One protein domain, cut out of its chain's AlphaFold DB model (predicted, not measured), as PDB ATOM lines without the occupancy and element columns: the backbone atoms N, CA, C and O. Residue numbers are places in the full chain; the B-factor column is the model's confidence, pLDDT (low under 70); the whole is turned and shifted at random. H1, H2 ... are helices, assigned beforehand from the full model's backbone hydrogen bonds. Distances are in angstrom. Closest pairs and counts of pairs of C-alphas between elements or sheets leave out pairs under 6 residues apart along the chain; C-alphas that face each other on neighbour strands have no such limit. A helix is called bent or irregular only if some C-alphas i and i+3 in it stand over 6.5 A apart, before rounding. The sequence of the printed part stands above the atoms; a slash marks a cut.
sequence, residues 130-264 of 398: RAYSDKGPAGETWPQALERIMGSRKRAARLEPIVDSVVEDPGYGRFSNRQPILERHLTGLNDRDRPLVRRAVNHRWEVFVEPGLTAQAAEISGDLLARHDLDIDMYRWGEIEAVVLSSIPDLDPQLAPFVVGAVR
ATOM      1  N   ARG A 130     302.789 398.047 250.735       35.59
ATOM      2  CA  ARG A 130     301.528 398.648 251.202       35.59
ATOM      3  C   ARG A 130     301.587 399.100 252.668       35.59
ATOM      4  O   ARG A 130     300.944 400.076 253.019       35.59
ATOM      5  N   ALA A 131     302.377 398.434 253.515       36.78
ATOM      6  CA  ALA A 131     302.573 398.828 254.915       36.78
ATOM      7  C   ALA A 131     303.478 400.069 255.081       36.78
ATOM      8  O   ALA A 131     303.437 400.726 256.123       36.78
ATOM      9  N   TYR A 132     304.267 400.414 254.058       42.31
ATOM     10  CA  TYR A 132     305.067 401.640 254.015       42.31
ATOM     11  C   TYR A 132     304.263 402.890 253.624       42.31
ATOM     12  O   TYR A 132     304.769 403.994 253.799       42.31
ATOM     13  N   SER A 133     302.996 402.767 253.198       51.62
ATOM     14  CA  SER A 133     302.151 403.954 252.984       51.62
ATOM     15  C   SER A 133     301.822 404.699 254.281       51.62
ATOM     16  O   SER A 133     301.451 405.870 254.238       51.62
ATOM     17  N   ASP A 134     301.975 404.053 255.444       54.88
ATOM     18  CA  ASP A 134     301.586 404.632 256.734       54.88
ATOM     19  C   ASP A 134     302.747 405.295 257.490       54.88
ATOM     20  O   ASP A 134     302.501 406.056 258.433       54.88
ATOM     21  N   LYS A 135     304.004 405.032 257.101       60.19
ATOM     22  CA  LYS A 135     305.218 405.574 257.734       60.19
ATOM     23  C   LYS A 135     306.116 406.228 256.690       60.19
ATOM     24  O   LYS A 135     306.603 405.561 255.788       60.19
ATOM     25  N   GLY A 136     306.374 407.521 256.860       62.22
ATOM     26  CA  GLY A 136     307.310 408.265 256.028       62.22
ATOM     27  C   GLY A 136     308.766 407.813 256.243       62.22
ATOM     28  O   GLY A 136     309.050 407.031 257.153       62.22
ATOM     29  N   PRO A 137     309.719 408.359 255.467       56.72
ATOM     30  CA  PRO A 137     311.129 407.957 255.470       56.72
ATOM     31  C   PRO A 137     311.837 408.178 256.819       56.72
ATOM     32  O   PRO A 137     312.848 407.550 257.086       56.72
ATOM     33  N   ALA A 138     311.287 409.011 257.709       69.38
ATOM     34  CA  ALA A 138     311.787 409.210 259.074       69.38
ATOM     35  C   ALA A 138     311.099 408.311 260.129       69.38
ATOM     36  O   ALA A 138     311.165 408.590 261.325       69.38
ATOM     37  N   GLY A 139     310.324 407.306 259.704       78.38
ATOM     38  CA  GLY A 139     309.479 406.488 260.583       78.38
ATOM     39  C   GLY A 139     308.259 407.224 261.164       78.38
ATOM     40  O   GLY A 139     307.464 406.610 261.880       78.38
ATOM     41  N   GLU A 140     308.093 408.518 260.852       85.50
ATOM     42  CA  GLU A 140     306.945 409.345 261.238       85.50
ATOM     43  C   GLU A 140     305.686 408.849 260.517       85.50
ATOM     44  O   GLU A 140     305.646 408.757 259.290       85.50
ATOM     45  N   THR A 141     304.641 408.532 261.278       89.75
ATOM     46  CA  THR A 141     303.342 408.158 260.700       89.75
ATOM     47  C   THR A 141     302.600 409.383 260.172       89.75
ATOM     48  O   THR A 141     302.773 410.487 260.699       89.75
ATOM     49  N   TRP A 142     301.715 409.206 259.186       90.06
ATOM     50  CA  TRP A 142     300.902 410.318 258.675       90.06
ATOM     51  C   TRP A 142     300.159 411.099 259.787       90.06
ATOM     52  O   TRP A 142     300.267 412.329 259.812       90.06
ATOM     53  N   PRO A 143     299.505 410.452 260.777       92.25
ATOM     54  CA  PRO A 143     298.882 411.170 261.888       92.25
ATOM     55  C   PRO A 143     299.859 412.036 262.697       92.25
ATOM     56  O   PRO A 143     299.521 413.158 263.068       92.25
ATOM     57  N   GLN A 144     301.086 411.561 262.946       90.12
ATOM     58  CA  GLN A 144     302.110 412.333 263.665       90.12
ATOM     59  C   GLN A 144     302.562 413.557 262.857       90.12
ATOM     60  O   GLN A 144     302.586 414.673 263.389       90.12
ATOM     61  N   ALA A 145     302.821 413.368 261.561       90.81
ATOM     62  CA  ALA A 145     303.182 414.445 260.645       90.81
ATOM     63  C   ALA A 145     302.075 415.505 260.553       90.81
ATOM     64  O   ALA A 145     302.336 416.712 260.614       90.81
ATOM     65  N   LEU A 146     300.818 415.065 260.468       91.88
ATOM     66  CA  LEU A 146     299.664 415.949 260.415       91.88
ATOM     67  C   LEU A 146     299.487 416.733 261.720       91.88
ATOM     68  O   LEU A 146     299.271 417.947 261.678       91.88
ATOM     69  N   GLU A 147     299.610 416.087 262.881       92.88
ATOM     70  CA  GLU A 147     299.555 416.758 264.185       92.88
ATOM     71  C   GLU A 147     300.636 417.839 264.314       92.88
ATOM     72  O   GLU A 147     300.330 418.966 264.731       92.88
ATOM     73  N   ARG A 148     301.865 417.535 263.880       94.81
ATOM     74  CA  ARG A 148     302.993 418.475 263.833       94.81
ATOM     75  C   ARG A 148     302.704 419.669 262.925       94.81
ATOM     76  O   ARG A 148     302.901 420.811 263.341       94.81
ATOM     77  N   ILE A 149     302.203 419.439 261.711       93.06
ATOM     78  CA  ILE A 149     301.875 420.511 260.755       93.06
ATOM     79  C   ILE A 149     300.734 421.387 261.280       93.06
ATOM     80  O   ILE A 149     300.795 422.613 261.188       93.06
ATOM     81  N   MET A 150     299.697 420.774 261.850       93.25
ATOM     82  CA  MET A 150     298.497 421.476 262.306       93.25
ATOM     83  C   MET A 150     298.685 422.170 263.662       93.25
ATOM     84  O   MET A 150     297.889 423.047 264.023       93.25
ATOM     85  N   GLY A 151     299.715 421.783 264.423       92.94
ATOM     86  CA  GLY A 151     300.047 422.309 265.747       92.94
ATOM     87  C   GLY A 151     299.049 421.929 266.846       92.94
ATOM     88  O   GLY A 151     299.133 422.443 267.958       92.94
ATOM     89  N   SER A 152     298.058 421.081 266.544       94.50
ATOM     90  CA  SER A 152     297.172 420.471 267.541       94.50
ATOM     91  C   SER A 152     296.441 419.258 266.967       94.50
ATOM     92  O   SER A 152     295.908 419.320 265.856       94.50
ATOM     93  N   ARG A 153     296.294 418.215 267.785       92.81
ATOM     94  CA  ARG A 153     295.531 417.002 267.463       92.81
ATOM     95  C   ARG A 153     294.077 417.262 267.077       92.81
ATOM     96  O   ARG A 153     293.580 416.715 266.101       92.81
ATOM     97  N   LYS A 154     293.394 418.164 267.791       94.44
ATOM     98  CA  LYS A 154     292.001 418.531 267.478       94.44
ATOM     99  C   LYS A 154     291.871 419.191 266.100       94.44
ATOM    100  O   LYS A 154     290.885 418.959 265.407       94.44
ATOM    101  N   ARG A 155     292.838 420.031 265.708       93.75
ATOM    102  CA  ARG A 155     292.847 420.653 264.374       93.75
ATOM    103  C   ARG A 155     293.186 419.625 263.296       93.75
ATOM    104  O   ARG A 155     292.516 419.651 262.271       93.75
ATOM    105  N   ALA A 156     294.151 418.738 263.554       93.31
ATOM    106  CA  ALA A 156     294.498 417.625 262.670       93.31
ATOM    107  C   ALA A 156     293.271 416.769 262.342       93.31
ATOM    108  O   ALA A 156     292.847 416.770 261.195       93.31
ATOM    109  N   ALA A 157     292.603 416.208 263.353       94.06
ATOM    110  CA  ALA A 157     291.414 415.372 263.157       94.06
ATOM    111  C   ALA A 157     290.268 416.081 262.405       94.06
ATOM    112  O   ALA A 157     289.490 415.453 261.699       94.06
ATOM    113  N   ARG A 158     290.140 417.408 262.550       95.94
ATOM    114  CA  ARG A 158     289.114 418.192 261.842       95.94
ATOM    115  C   ARG A 158     289.454 418.419 260.365       95.94
ATOM    116  O   ARG A 158     288.540 418.530 259.558       95.94
ATOM    117  N   LEU A 159     290.732 418.605 260.039       95.38
ATOM    118  CA  LEU A 159     291.180 418.997 258.696       95.38
ATOM    119  C   LEU A 159     291.701 417.818 257.867       95.38
ATOM    120  O   LEU A 159     291.840 417.969 256.657       95.38
ATOM    121  N   GLU A 160     291.955 416.670 258.493       94.56
ATOM    122  CA  GLU A 160     292.388 415.434 257.837       94.56
ATOM    123  C   GLU A 160     291.499 415.036 256.650       94.56
ATOM    124  O   GLU A 160     292.059 414.927 255.563       94.56
ATOM    125  N   PRO A 161     290.151 415.006 256.756       96.00
ATOM    126  CA  PRO A 161     289.308 414.602 255.625       96.00
ATOM    127  C   PRO A 161     289.433 415.516 254.398       96.00
ATOM    128  O   PRO A 161     289.195 415.095 253.272       96.00
ATOM    129  N   ILE A 162     289.800 416.786 254.601       96.62
ATOM    130  CA  ILE A 162     290.044 417.724 253.495       96.62
ATOM    131  C   ILE A 162     291.399 417.421 252.854       96.62
ATOM    132  O   ILE A 162     291.528 417.507 251.638       96.62
ATOM    133  N   VAL A 163     292.407 417.063 253.656       95.62
ATOM    134  CA  VAL A 163     293.703 416.621 253.133       95.62
ATOM    135  C   VAL A 163     293.542 415.327 252.334       95.62
ATOM    136  O   VAL A 163     294.027 415.283 251.207       95.62
ATOM    137  N   ASP A 164     292.831 414.332 252.880       94.06
ATOM    138  CA  ASP A 164     292.484 413.077 252.193       94.06
ATOM    139  C   ASP A 164     291.827 413.368 250.843       94.06
ATOM    140  O   ASP A 164     292.352 412.996 249.800       94.06
ATOM    141  N   SER A 165     290.745 414.153 250.857       94.50
ATOM    142  CA  SER A 165     289.963 414.483 249.663       94.50
ATOM    143  C   SER A 165     290.764 415.199 248.569       94.50
ATOM    144  O   SER A 165     290.397 415.109 247.401       94.50
ATOM    145  N   VAL A 166     291.813 415.957 248.916       94.50
ATOM    146  CA  VAL A 166     292.696 416.570 247.910       94.50
ATOM    147  C   VAL A 166     293.679 415.550 247.351       94.50
ATOM    148  O   VAL A 166     293.913 415.543 246.150       94.50
ATOM    149  N   VAL A 167     294.279 414.729 248.214       92.31
ATOM    150  CA  VAL A 167     295.293 413.738 247.825       92.31
ATOM    151  C   VAL A 167     294.685 412.613 246.986       92.31
ATOM    152  O   VAL A 167     295.305 412.164 246.030       92.31
ATOM    153  N   GLU A 168     293.459 412.202 247.293       90.50
ATOM    154  CA  GLU A 168     292.698 411.192 246.545       90.50
ATOM    155  C   GLU A 168     292.071 411.744 245.253       90.50
ATOM    156  O   GLU A 168     291.452 411.002 244.492       90.50
ATOM    157  N   ASP A 169     292.202 413.046 244.977       92.25
ATOM    158  CA  ASP A 169     291.663 413.646 243.760       92.25
ATOM    159  C   ASP A 169     292.490 413.220 242.538       92.25
ATOM    160  O   ASP A 169     293.682 413.534 242.482       92.25
ATOM    161  N   PRO A 170     291.901 412.581 241.510       86.75
ATOM    162  CA  PRO A 170     292.654 412.134 240.337       86.75
ATOM    163  C   PRO A 170     293.381 413.256 239.588       86.75
ATOM    164  O   PRO A 170     294.363 413.018 238.891       86.75
ATOM    165  N   GLY A 171     292.902 414.496 239.722       87.69
ATOM    166  CA  GLY A 171     293.539 415.668 239.137       87.69
ATOM    167  C   GLY A 171     294.701 416.221 239.961       87.69
ATOM    168  O   GLY A 171     295.402 417.111 239.474       87.69
ATOM    169  N   TYR A 172     294.916 415.761 241.195       89.38
ATOM    170  CA  TYR A 172     296.015 416.200 242.050       89.38
ATOM    171  C   TYR A 172     297.230 415.284 241.867       89.38
ATOM    172  O   TYR A 172     297.166 414.093 242.132       89.38
ATOM    173  N   GLY A 173     298.353 415.841 241.410       85.12
ATOM    174  CA  GLY A 173     299.580 415.071 241.234       85.12
ATOM    175  C   GLY A 173     300.774 415.924 240.829       85.12
ATOM    176  O   GLY A 173     300.676 417.144 240.698       85.12
ATOM    177  N   ARG A 174     301.950 415.306 240.672       80.50
ATOM    178  CA  ARG A 174     303.193 415.999 240.270       80.50
ATOM    179  C   ARG A 174     303.142 416.587 238.862       80.50
ATOM    180  O   ARG A 174     303.716 417.645 238.627       80.50
ATOM    181  N   PHE A 175     302.434 415.927 237.955       79.19
ATOM    182  CA  PHE A 175     302.386 416.292 236.537       79.19
ATOM    183  C   PHE A 175     301.161 417.139 236.165       79.19
ATOM    184  O   PHE A 175     300.969 417.467 234.997       79.19
ATOM    185  N   SER A 176     300.331 417.515 237.144       80.62
ATOM    186  CA  SER A 176     299.121 418.308 236.934       80.62
ATOM    187  C   SER A 176     299.236 419.704 237.546       80.62
ATOM    188  O   SER A 176     300.014 419.968 238.466       80.62
ATOM    189  N   ASN A 177     298.417 420.635 237.052       85.00
ATOM    190  CA  ASN A 177     298.250 421.916 237.723       85.00
ATOM    191  C   ASN A 177     297.473 421.693 239.033       85.00
ATOM    192  O   ASN A 177     296.248 421.596 239.026       85.00
ATOM    193  N   ARG A 178     298.191 421.624 240.160       89.88
ATOM    194  CA  ARG A 178     297.620 421.377 241.497       89.88
ATOM    195  C   ARG A 178     296.721 422.515 241.995       89.88
ATOM    196  O   ARG A 178     295.852 422.286 242.835       89.88
ATOM    197  N   GLN A 179     296.914 423.749 241.514       90.31
ATOM    198  CA  GLN A 179     296.272 424.932 242.099       90.31
ATOM    199  C   GLN A 179     294.737 424.929 241.970       90.31
ATOM    200  O   GLN A 179     294.081 425.153 242.987       90.31
ATOM    201  N   PRO A 180     294.124 424.654 240.800       93.12
ATOM    202  CA  PRO A 180     292.667 424.576 240.680       93.12
ATOM    203  C   PRO A 180     292.041 423.507 241.582       93.12
ATOM    204  O   PRO A 180     290.981 423.740 242.160       93.12
ATOM    205  N   ILE A 181     292.713 422.361 241.741       93.06
ATOM    206  CA  ILE A 181     292.254 421.271 242.609       93.06
ATOM    207  C   ILE A 181     292.312 421.706 244.075       93.06
ATOM    208  O   ILE A 181     291.323 421.581 244.796       93.06
ATOM    209  N   LEU A 182     293.425 422.318 244.491       92.44
ATOM    210  CA  LEU A 182     293.558 422.904 245.823       92.44
ATOM    211  C   LEU A 182     292.461 423.941 246.091       92.44
ATOM    212  O   LEU A 182     291.782 423.843 247.104       92.44
ATOM    213  N   GLU A 183     292.233 424.916 245.211       93.38
ATOM    214  CA  GLU A 183     291.206 425.943 245.460       93.38
ATOM    215  C   GLU A 183     289.793 425.354 245.567       93.38
ATOM    216  O   GLU A 183     289.012 425.770 246.428       93.38
ATOM    217  N   ARG A 184     289.477 424.345 244.746       93.94
ATOM    218  CA  ARG A 184     288.189 423.646 244.796       93.94
ATOM    219  C   ARG A 184     287.930 423.050 246.181       93.94
ATOM    220  O   ARG A 184     286.870 423.292 246.753       93.94
ATOM    221  N   HIS A 185     288.902 422.331 246.736       93.19
ATOM    222  CA  HIS A 185     288.763 421.639 248.025       93.19
ATOM    223  C   HIS A 185     288.959 422.545 249.244       93.19
ATOM    224  O   HIS A 185     288.419 422.284 250.314       93.19
ATOM    225  N   LEU A 186     289.708 423.638 249.097       93.69
ATOM    226  CA  LEU A 186     289.962 424.591 250.182       93.69
ATOM    227  C   LEU A 186     288.843 425.637 250.338       93.69
ATOM    228  O   LEU A 186     288.933 426.516 251.204       93.69
ATOM    229  N   THR A 187     287.794 425.557 249.515       92.44
ATOM    230  CA  THR A 187     286.637 426.453 249.582       92.44
ATOM    231  C   THR A 187     285.945 426.323 250.945       92.44
ATOM    232  O   THR A 187     285.579 425.237 251.378       92.44
ATOM    233  N   GLY A 188     285.767 427.447 251.645       89.62
ATOM    234  CA  GLY A 188     285.146 427.487 252.977       89.62
ATOM    235  C   GLY A 188     286.121 427.377 254.154       89.62
ATOM    236  O   GLY A 188     285.719 427.600 255.297       89.62
ATOM    237  N   LEU A 189     287.410 427.123 253.904       94.94
ATOM    238  CA  LEU A 189     288.435 427.254 254.938       94.94
ATOM    239  C   LEU A 189     288.813 428.717 255.173       94.94
ATOM    240  O   LEU A 189     289.002 429.497 254.233       94.94
ATOM    241  N   ASN A 190     288.974 429.061 256.452       95.88
ATOM    242  CA  ASN A 190     289.484 430.362 256.873       95.88
ATOM    243  C   ASN A 190     290.973 430.531 256.511       95.88
ATOM    244  O   ASN A 190     291.695 429.557 256.271       95.88
ATOM    245  N   ASP A 191     291.441 431.778 256.542       95.69
ATOM    246  CA  ASP A 191     292.802 432.157 256.136       95.69
ATOM    247  C   ASP A 191     293.908 431.523 256.991       95.69
ATOM    248  O   ASP A 191     295.046 431.406 256.546       95.69
ATOM    249  N   ARG A 192     293.586 431.077 258.211       94.81
ATOM    250  CA  ARG A 192     294.540 430.401 259.096       94.81
ATOM    251  C   ARG A 192     294.703 428.923 258.746       94.81
ATOM    252  O   ARG A 192     295.815 428.408 258.800       94.81
ATOM    253  N   ASP A 193     293.610 428.242 258.421       95.69
ATOM    254  CA  ASP A 193     293.603 426.803 258.153       95.69
ATOM    255  C   ASP A 193     294.064 426.495 256.717       95.69
ATOM    256  O   ASP A 193     294.778 425.517 256.499       95.69
ATOM    257  N   ARG A 194     293.752 427.360 255.740       96.12
ATOM    258  CA  ARG A 194     294.125 427.176 254.325       96.12
ATOM    259  C   ARG A 194     295.626 426.909 254.083       96.12
ATOM    260  O   ARG A 194     295.931 425.931 253.400       96.12
ATOM    261  N   PRO A 195     296.581 427.710 254.601       95.06
ATOM    262  CA  PRO A 195     298.007 427.441 254.396       95.06
ATOM    263  C   PRO A 195     298.482 426.160 255.096       95.06
ATOM    264  O   PRO A 195     299.396 425.504 254.598       95.06
ATOM    265  N   LEU A 196     297.858 425.776 256.217       95.00
ATOM    266  CA  LEU A 196     298.188 424.534 256.920       95.00
ATOM    267  C   LEU A 196     297.725 423.312 256.127       95.00
ATOM    268  O   LEU A 196     298.504 422.379 255.966       95.00
ATOM    269  N   VAL A 197     296.507 423.343 255.577       96.12
ATOM    270  CA  VAL A 197     296.006 422.269 254.706       96.12
ATOM    271  C   VAL A 197     296.862 422.160 253.447       96.12
ATOM    272  O   VAL A 197     297.285 421.062 253.125       96.12
ATOM    273  N   ARG A 198     297.235 423.270 252.791       95.94
ATOM    274  CA  ARG A 198     298.162 423.229 251.639       95.94
ATOM    275  C   ARG A 198     299.483 422.540 251.972       95.94
ATOM    276  O   ARG A 198     299.931 421.681 251.222       95.94
ATOM    277  N   ARG A 199     300.094 422.901 253.107       95.44
ATOM    278  CA  ARG A 199     301.338 422.273 253.569       95.44
ATOM    279  C   ARG A 199     301.137 420.787 253.860       95.44
ATOM    280  O   ARG A 199     301.982 419.989 253.481       95.44
ATOM    281  N   ALA A 200     300.034 420.432 254.513       95.44
ATOM    282  CA  ALA A 200     299.703 419.055 254.858       95.44
ATOM    283  C   ALA A 200     299.442 418.188 253.620       95.44
ATOM    284  O   ALA A 200     299.961 417.084 253.561       95.44
ATOM    285  N   VAL A 201     298.714 418.698 252.622       96.00
ATOM    286  CA  VAL A 201     298.482 418.013 251.343       96.00
ATOM    287  C   VAL A 201     299.803 417.764 250.625       96.00
ATOM    288  O   VAL A 201     300.085 416.621 250.286       96.00
ATOM    289  N   ASN A 202     300.631 418.797 250.430       92.75
ATOM    290  CA  ASN A 202     301.916 418.624 249.746       92.75
ATOM    291  C   ASN A 202     302.803 417.621 250.494       92.75
ATOM    292  O   ASN A 202     303.349 416.715 249.882       92.75
ATOM    293  N   HIS A 203     302.883 417.746 251.824       92.38
ATOM    294  CA  HIS A 203     303.668 416.829 252.643       92.38
ATOM    295  C   HIS A 203     303.149 415.394 252.543       92.38
ATOM    296  O   HIS A 203     303.938 414.476 252.371       92.38
ATOM    297  N   ARG A 204     301.829 415.192 252.602       93.00
ATOM    298  CA  ARG A 204     301.241 413.863 252.441       93.00
ATOM    299  C   ARG A 204     301.557 413.271 251.076       93.00
ATOM    300  O   ARG A 204     301.961 412.117 250.992       93.00
ATOM    301  N   TRP A 205     301.375 414.067 250.028       91.75
ATOM    302  CA  TRP A 205     301.621 413.643 248.663       91.75
ATOM    303  C   TRP A 205     303.077 413.224 248.470       91.75
ATOM    304  O   TRP A 205     303.344 412.085 248.118       91.75
ATOM    305  N   GLU A 206     304.013 414.122 248.767       90.88
ATOM    306  CA  GLU A 206     305.444 413.925 248.510       90.88
ATOM    307  C   GLU A 206     306.051 412.815 249.373       90.88
ATOM    308  O   GLU A 206     306.958 412.120 248.927       90.88
ATOM    309  N   VAL A 207     305.560 412.640 250.603       89.25
ATOM    310  CA  VAL A 207     306.188 411.738 251.578       89.25
ATOM    311  C   VAL A 207     305.521 410.365 251.641       89.25
ATOM    312  O   VAL A 207     306.207 409.386 251.918       89.25
ATOM    313  N   PHE A 208     304.211 410.273 251.394       85.81
ATOM    314  CA  PHE A 208     303.448 409.041 251.633       85.81
ATOM    315  C   PHE A 208     302.779 408.470 250.377       85.81
ATOM    316  O   PHE A 208     302.546 407.268 250.321       85.81
ATOM    317  N   VAL A 209     302.460 409.296 249.372       88.38
ATOM    318  CA  VAL A 209     301.682 408.855 248.193       88.38
ATOM    319  C   VAL A 209     302.578 408.690 246.969       88.38
ATOM    320  O   VAL A 209     302.642 407.612 246.384       88.38
ATOM    321  N   GLU A 210     303.314 409.739 246.599       89.50
ATOM    322  CA  GLU A 210     304.174 409.777 245.416       89.50
ATOM    323  C   GLU A 210     305.230 408.662 245.386       89.50
ATOM    324  O   GLU A 210     305.388 408.056 244.323       89.50
ATOM    325  N   PRO A 211     305.916 408.315 246.495       89.00
ATOM    326  CA  PRO A 211     306.866 407.204 246.487       89.00
ATOM    327  C   PRO A 211     306.203 405.863 246.150       89.00
ATOM    328  O   PRO A 211     306.747 405.092 245.364       89.00
ATOM    329  N   GLY A 212     305.002 405.611 246.686       86.12
ATOM    330  CA  GLY A 212     304.233 404.400 246.395       86.12
ATOM    331  C   GLY A 212     303.800 404.329 244.931       86.12
ATOM    332  O   GLY A 212     303.996 403.303 244.284       86.12
ATOM    333  N   LEU A 213     303.295 405.442 244.383       88.62
ATOM    334  CA  LEU A 213     302.952 405.545 242.961       88.62
ATOM    335  C   LEU A 213     304.180 405.366 242.062       88.62
ATOM    336  O   LEU A 213     304.090 404.716 241.029       88.62
ATOM    337  N   THR A 214     305.332 405.912 242.457       89.06
ATOM    338  CA  THR A 214     306.588 405.796 241.701       89.06
ATOM    339  C   THR A 214     307.088 404.355 241.681       89.06
ATOM    340  O   THR A 214     307.428 403.852 240.615       89.06
ATOM    341  N   ALA A 215     307.084 403.670 242.828       86.81
ATOM    342  CA  ALA A 215     307.479 402.267 242.917       86.81
ATOM    343  C   ALA A 215     306.556 401.366 242.081       86.81
ATOM    344  O   ALA A 215     307.031 400.556 241.289       86.81
ATOM    345  N   GLN A 216     305.238 401.564 242.190       87.94
ATOM    346  CA  GLN A 216     304.265 400.825 241.388       87.94
ATOM    347  C   GLN A 216     304.417 401.121 239.888       87.94
ATOM    348  O   GLN A 216     304.295 400.227 239.055       87.94
ATOM    349  N   ALA A 217     304.696 402.375 239.529       93.06
ATOM    350  CA  ALA A 217     304.924 402.756 238.145       93.06
ATOM    351  C   ALA A 217     306.195 402.133 237.564       93.06
ATOM    352  O   ALA A 217     306.166 401.722 236.407       93.06
ATOM    353  N   ALA A 218     307.273 402.048 238.349       91.25
ATOM    354  CA  ALA A 218     308.521 401.415 237.938       91.25
ATOM    355  C   ALA A 218     308.293 399.944 237.565       91.25
ATOM    356  O   ALA A 218     308.672 399.530 236.473       91.25
ATOM    357  N   GLU A 219     307.576 399.194 238.403       87.19
ATOM    358  CA  GLU A 219     307.236 397.793 238.134       87.19
ATOM    359  C   GLU A 219     306.411 397.632 236.848       87.19
ATOM    360  O   GLU A 219     306.810 396.910 235.934       87.19
ATOM    361  N   ILE A 220     305.306 398.378 236.730       91.94
ATOM    362  CA  ILE A 220     304.452 398.344 235.533       91.94
ATOM    363  C   ILE A 220     305.253 398.722 234.282       91.94
ATOM    364  O   ILE A 220     305.075 398.127 233.218       91.94
ATOM    365  N   SER A 221     306.124 399.727 234.385       94.38
ATOM    366  CA  SER A 221     306.951 400.158 233.261       94.38
ATOM    367  C   SER A 221     307.982 399.106 232.859       94.38
ATOM    368  O   SER A 221     308.164 398.900 231.661       94.38
ATOM    369  N   GLY A 222     308.586 398.396 233.817       91.94
ATOM    370  CA  GLY A 222     309.517 397.299 233.554       91.94
ATOM    371  C   GLY A 222     308.848 396.170 232.773       91.94
ATOM    372  O   GLY A 222     309.354 395.755 231.730       91.94
ATOM    373  N   ASP A 223     307.646 395.767 233.194       91.44
ATOM    374  CA  ASP A 223     306.833 394.777 232.481       91.44
ATOM    375  C   ASP A 223     306.494 395.212 231.049       91.44
ATOM    376  O   ASP A 223     306.499 394.390 230.130       91.44
ATOM    377  N   LEU A 224     306.181 396.495 230.834       91.81
ATOM    378  CA  LEU A 224     305.894 397.028 229.499       91.81
ATOM    379  C   LEU A 224     307.152 397.061 228.618       91.81
ATOM    380  O   LEU A 224     307.102 396.647 227.464       91.81
ATOM    381  N   LEU A 225     308.294 397.494 229.157       90.94
ATOM    382  CA  LEU A 225     309.576 397.540 228.440       90.94
ATOM    383  C   LEU A 225     310.093 396.141 228.061       90.94
ATOM    384  O   LEU A 225     310.734 395.972 227.015       90.94
ATOM    385  N   ALA A 226     309.768 395.131 228.869       89.62
ATOM    386  CA  ALA A 226     310.109 393.736 228.612       89.62
ATOM    387  C   ALA A 226     309.305 393.104 227.456       89.62
ATOM    388  O   ALA A 226     309.771 392.147 226.843       89.62
ATOM    389  N   ARG A 227     308.121 393.629 227.097       83.06
ATOM    390  CA  ARG A 227     307.219 393.001 226.104       83.06
ATOM    391  C   ARG A 227     307.681 393.081 224.642       83.06
ATOM    392  O   ARG A 227     307.043 392.485 223.781       83.06
ATOM    393  N   HIS A 228     308.814 393.724 224.347       68.75
ATOM    394  CA  HIS A 228     309.415 393.860 223.002       68.75
ATOM    395  C   HIS A 228     308.506 394.457 221.903       68.75
ATOM    396  O   HIS A 228     308.923 394.528 220.746       68.75
ATOM    397  N   ASP A 229     307.300 394.909 222.236       79.50
ATOM    398  CA  ASP A 229     306.329 395.539 221.340       79.50
ATOM    399  C   ASP A 229     306.428 397.071 221.336       79.50
ATOM    400  O   ASP A 229     305.902 397.725 220.433       79.50
ATOM    401  N   LEU A 230     307.147 397.643 222.305       83.31
ATOM    402  CA  LEU A 230     307.464 399.064 222.340       83.31
ATOM    403  C   LEU A 230     308.570 399.416 221.343       83.31
ATOM    404  O   LEU A 230     309.662 398.837 221.349       83.31
ATOM    405  N   ASP A 231     308.291 400.421 220.517       84.75
ATOM    406  CA  ASP A 231     309.278 401.022 219.631       84.75
ATOM    407  C   ASP A 231     310.210 401.939 220.446       84.75
ATOM    408  O   ASP A 231     309.769 402.898 221.086       84.75
ATOM    409  N   ILE A 232     311.516 401.649 220.417       85.06
ATOM    410  CA  ILE A 232     312.542 402.441 221.117       85.06
ATOM    411  C   ILE A 232     312.644 403.870 220.577       85.06
ATOM    412  O   ILE A 232     313.164 404.756 221.254       85.06
ATOM    413  N   ASP A 233     312.118 404.125 219.379       82.19
ATOM    414  CA  ASP A 233     312.041 405.453 218.781       82.19
ATOM    415  C   ASP A 233     310.779 406.229 219.190       82.19
ATOM    416  O   ASP A 233     310.487 407.285 218.625       82.19
ATOM    417  N   MET A 234     310.011 405.761 220.175       83.19
ATOM    418  CA  MET A 234     308.935 406.561 220.756       83.19
ATOM    419  C   MET A 234     309.517 407.686 221.623       83.19
ATOM    420  O   MET A 234     310.068 407.459 222.699       83.19
ATOM    421  N   TYR A 235     309.363 408.931 221.166       80.19
ATOM    422  CA  TYR A 235     309.835 410.123 221.891       80.19
ATOM    423  C   TYR A 235     308.699 411.000 222.415       80.19
ATOM    424  O   TYR A 235     308.907 411.812 223.324       80.19
ATOM    425  N   ARG A 236     307.505 410.919 221.816       83.75
ATOM    426  CA  ARG A 236     306.421 411.847 222.142       83.75
ATOM    427  C   ARG A 236     305.615 411.327 223.315       83.75
ATOM    428  O   ARG A 236     305.109 410.213 223.283       83.75
ATOM    429  N   TRP A 237     305.409 412.199 224.300       82.69
ATOM    430  CA  TRP A 237     304.602 411.896 225.482       82.69
ATOM    431  C   TRP A 237     303.244 411.280 225.123       82.69
ATOM    432  O   TRP A 237     302.907 410.226 225.638       82.69
ATOM    433  N   GLY A 238     302.511 411.885 224.182       87.44
ATOM    434  CA  GLY A 238     301.192 411.391 223.775       87.44
ATOM    435  C   GLY A 238     301.207 410.035 223.058       87.44
ATOM    436  O   GLY A 238     300.214 409.320 223.108       87.44
ATOM    437  N   GLU A 239     302.316 409.659 222.410       90.94
ATOM    438  CA  GLU A 239     302.461 408.328 221.800       90.94
ATOM    439  C   GLU A 239     302.662 407.272 222.892       90.94
ATOM    440  O   GLU A 239     301.982 406.250 222.892       90.94
ATOM    441  N   ILE A 240     303.535 407.557 223.864       91.25
ATOM    442  CA  ILE A 240     303.790 406.675 225.013       91.25
ATOM    443  C   ILE A 240     302.524 406.532 225.860       91.25
ATOM    444  O   ILE A 240     302.123 405.421 226.190       91.25
ATOM    445  N   GLU A 241     301.847 407.641 226.154       92.50
ATOM    446  CA  GLU A 241     300.582 407.659 226.887       92.50
ATOM    447  C   GLU A 241     299.502 406.814 226.201       92.50
ATOM    448  O   GLU A 241     298.864 405.991 226.855       92.50
ATOM    449  N   ALA A 242     299.335 406.940 224.881       92.69
ATOM    450  CA  ALA A 242     298.370 406.136 224.135       92.69
ATOM    451  C   ALA A 242     298.681 404.630 224.201       92.69
ATOM    452  O   ALA A 242     297.764 403.811 224.303       92.69
ATOM    453  N   VAL A 243     299.961 404.248 224.175       92.06
ATOM    454  CA  VAL A 243     300.365 402.842 224.295       92.06
ATOM    455  C   VAL A 243     300.164 402.325 225.716       92.06
ATOM    456  O   VAL A 243     299.571 401.263 225.885       92.06
ATOM    457  N   VAL A 244     300.557 403.089 226.738       92.69
ATOM    458  CA  VAL A 244     300.352 402.720 228.149       92.69
ATOM    459  C   VAL A 244     298.864 402.521 228.446       92.69
ATOM    460  O   VAL A 244     298.476 401.472 228.958       92.69
ATOM    461  N   LEU A 245     298.015 403.480 228.065       93.06
ATOM    462  CA  LEU A 245     296.574 403.417 228.326       93.06
ATOM    463  C   LEU A 245     295.858 402.348 227.493       93.06
ATOM    464  O   LEU A 245     294.870 401.779 227.949       93.06
ATOM    465  N   SER A 246     296.334 402.046 226.280       93.19
ATOM    466  CA  SER A 246     295.767 400.943 225.492       93.19
ATOM    467  C   SER A 246     296.209 399.570 226.005       93.19
ATOM    468  O   SER A 246     295.433 398.618 225.938       93.19
ATOM    469  N   SER A 247     297.416 399.478 226.572       92.81
ATOM    470  CA  SER A 247     297.955 398.254 227.177       92.81
ATOM    471  C   SER A 247     297.351 397.958 228.551       92.81
ATOM    472  O   SER A 247     297.271 396.794 228.944       92.81
ATOM    473  N   ILE A 248     296.928 398.996 229.284       94.38
ATOM    474  CA  ILE A 248     296.347 398.893 230.629       94.38
ATOM    475  C   ILE A 248     295.095 399.792 230.713       94.38
ATOM    476  O   ILE A 248     295.159 400.893 231.259       94.38
ATOM    477  N   PRO A 249     293.939 399.348 230.180       91.19
ATOM    478  CA  PRO A 249     292.732 400.181 230.103       91.19
ATOM    479  C   PRO A 249     292.170 400.622 231.462       91.19
ATOM    480  O   PRO A 249     291.571 401.691 231.556       91.19
ATOM    481  N   ASP A 250     292.384 399.816 232.505       92.25
ATOM    482  CA  ASP A 250     291.917 400.073 233.873       92.25
ATOM    483  C   ASP A 250     292.995 400.744 234.751       92.25
ATOM    484  O   ASP A 250     292.929 400.684 235.980       92.25
ATOM    485  N   LEU A 251     294.022 401.348 234.138       92.19
ATOM    486  CA  LEU A 251     295.095 402.021 234.868       92.19
ATOM    487  C   LEU A 251     294.543 403.203 235.670       92.19
ATOM    488  O   LEU A 251     293.846 404.065 235.129       92.19
ATOM    489  N   ASP A 252     294.891 403.258 236.957       90.19
ATOM    490  CA  ASP A 252     294.508 404.364 237.832       90.19
ATOM    491  C   ASP A 252     294.962 405.705 237.213       90.19
ATOM    492  O   ASP A 252     296.153 405.868 236.913       90.19
ATOM    493  N   PRO A 253     294.055 406.685 237.024       89.25
ATOM    494  CA  PRO A 253     294.405 407.982 236.458       89.25
ATOM    495  C   PRO A 253     295.501 408.741 237.223       89.25
ATOM    496  O   PRO A 253     296.227 409.516 236.605       89.25
ATOM    497  N   GLN A 254     295.649 408.534 238.538       88.69
ATOM    498  CA  GLN A 254     296.749 409.121 239.316       88.69
ATOM    499  C   GLN A 254     298.092 408.443 239.029       88.69
ATOM    500  O   GLN A 254     299.133 409.100 239.081       88.69
ATOM    501  N   LEU A 255     298.073 407.145 238.720       91.19
ATOM    502  CA  LEU A 255     299.260 406.336 238.445       91.19
ATOM    503  C   LEU A 255     299.738 406.483 236.994       91.19
ATOM    504  O   LEU A 255     300.940 406.438 236.735       91.19
ATOM    505  N   ALA A 256     298.819 406.705 236.049       92.69
ATOM    506  CA  ALA A 256     299.127 406.766 234.621       92.69
ATOM    507  C   ALA A 256     300.280 407.727 234.259       92.69
ATOM    508  O   ALA A 256     301.201 407.294 233.563       92.69
ATOM    509  N   PRO A 257     300.339 408.978 234.762       91.44
ATOM    510  CA  PRO A 257     301.451 409.879 234.462       91.44
ATOM    511  C   PRO A 257     302.815 409.372 234.951       91.44
ATOM    512  O   PRO A 257     303.830 409.653 234.315       91.44
ATOM    513  N   PHE A 258     302.849 408.626 236.062       93.75
ATOM    514  CA  PHE A 258     304.079 408.028 236.581       93.75
ATOM    515  C   PHE A 258     304.539 406.869 235.701       93.75
ATOM    516  O   PHE A 258     305.715 406.817 235.360       93.75
ATOM    517  N   VAL A 259     303.619 405.998 235.269       94.50
ATOM    518  CA  VAL A 259     303.936 404.895 234.343       94.50
ATOM    519  C   VAL A 259     304.454 405.445 233.017       94.50
ATOM    520  O   VAL A 259     305.492 405.006 232.537       94.50
ATOM    521  N   VAL A 260     303.786 406.453 232.446       93.56
ATOM    522  CA  VAL A 260     304.234 407.103 231.200       93.56
ATOM    523  C   VAL A 260     305.622 407.725 231.367       93.56
ATOM    524  O   VAL A 260     306.472 407.578 230.488       93.56
ATOM    525  N   GLY A 261     305.869 408.393 232.498       93.38
ATOM    526  CA  GLY A 261     307.181 408.941 232.831       93.38
ATOM    527  C   GLY A 261     308.264 407.865 232.925       93.38
ATOM    528  O   GLY A 261     309.313 408.016 232.304       93.38
ATOM    529  N   ALA A 262     307.991 406.776 233.643       94.25
ATOM    530  CA  ALA A 262     308.926 405.672 233.841       94.25
ATOM    531  C   ALA A 262     309.224 404.919 232.533       94.25
ATOM    532  O   ALA A 262     310.390 404.725 232.199       94.25
ATOM    533  N   VAL A 263     308.202 404.608 231.723       94.69
ATOM    534  CA  VAL A 263     308.383 404.010 230.385       94.69
ATOM    535  C   VAL A 263     309.246 404.911 229.506       94.69
ATOM    536  O   VAL A 263     310.146 404.433 228.827       94.69
ATOM    537  N   ARG A 264     309.018 406.229 229.521       93.62
ATOM    538  CA  ARG A 264     309.828 407.169 228.738       93.62
ATOM    539  C   ARG A 264     311.301 407.167 229.159       93.62
ATOM    540  O   ARG A 264     312.166 407.229 228.282       93.62
TER     541      ARG A 264
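This is residues 130 to 264 of the 398 residues of an uncharacterized protein of Nocardioides ganghwensis (UniProt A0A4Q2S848). What stands out first? A long bent helix, H5, is the spine between two helix groups: H2 and H3 pack on its first arm, H5a, with H4 against H3, while H7 packs on its second arm, H5b, with H6 against H7. What is the make-up? The printed part has 135 residues, with seven named helices in the order H1 to H7 and no named strand: all helix. How large is it? It is elongated, spanning 54 by 31 by 21 A, and only just loose, close to compact, with a radius of gyration of the C-alphas of 17.4 A.

Which helices come first? H1, residues 130 to 134, begins at C-alpha 130, (301.528, 398.648, 251.202). H2 is residues 142 to 150, H3 residues 153 to 167 and H4 residues 178 to 185; H3, 19.9 A long, is irregular, C-alphas 158 and 161 being 7.2 A apart. Where does H5 bend? Residues 193 to 226 were assigned as one helix by hydrogen bonds, but C-alphas 207 and 210 are 6.8 A apart; its arms are H5a, residues 193 to 207, 20.7 A, and H5b, residues 210 to 226, 24.0 A. What follows? H6 is residues 237 to 247, and H7, residues 256 to 264, ends at C-alpha 264, (309.828, 407.169, 228.738).

What touches H5a? H2 does, closest at the C-alphas of Met 150 and Leu 196, 6.2 A, and H3 at those of Val 163 and Val 201, 5.3 A, at a steep tilt of 62 degrees. H3 touches H4 with residues 162 to 166 alone, closest at the C-alphas of Val 166 and His 185, 6.4 A. What is by H5b? H7 touches it, closest at the C-alphas of Ala 217 and Val 259, 4.5 A, and H6 touches H7 at those of Glu 241 and Val 260, 5.7 A. H1 is close but not clearly touching H5b, the C-alphas of Ser 133 and Gly 212 being 6.9 A apart. Are the backbones helical? Every O i to N i+4 pair is within hydrogen-bond range in H2, H4, H5a, H5b, H6 and H7; H3 has 9 of 11, and H1 has 0 of 1 but 1 of 2 O i to N i+3 pairs.

How far does it reach? The two C-alphas farthest apart, of Lys 154 and Asp 233, are 54.3 A apart. Is it continuous? The printed part has no cut, and no link is long. Where is confidence low? Residues 130 to 138 and residue 228 have pLDDT under 70.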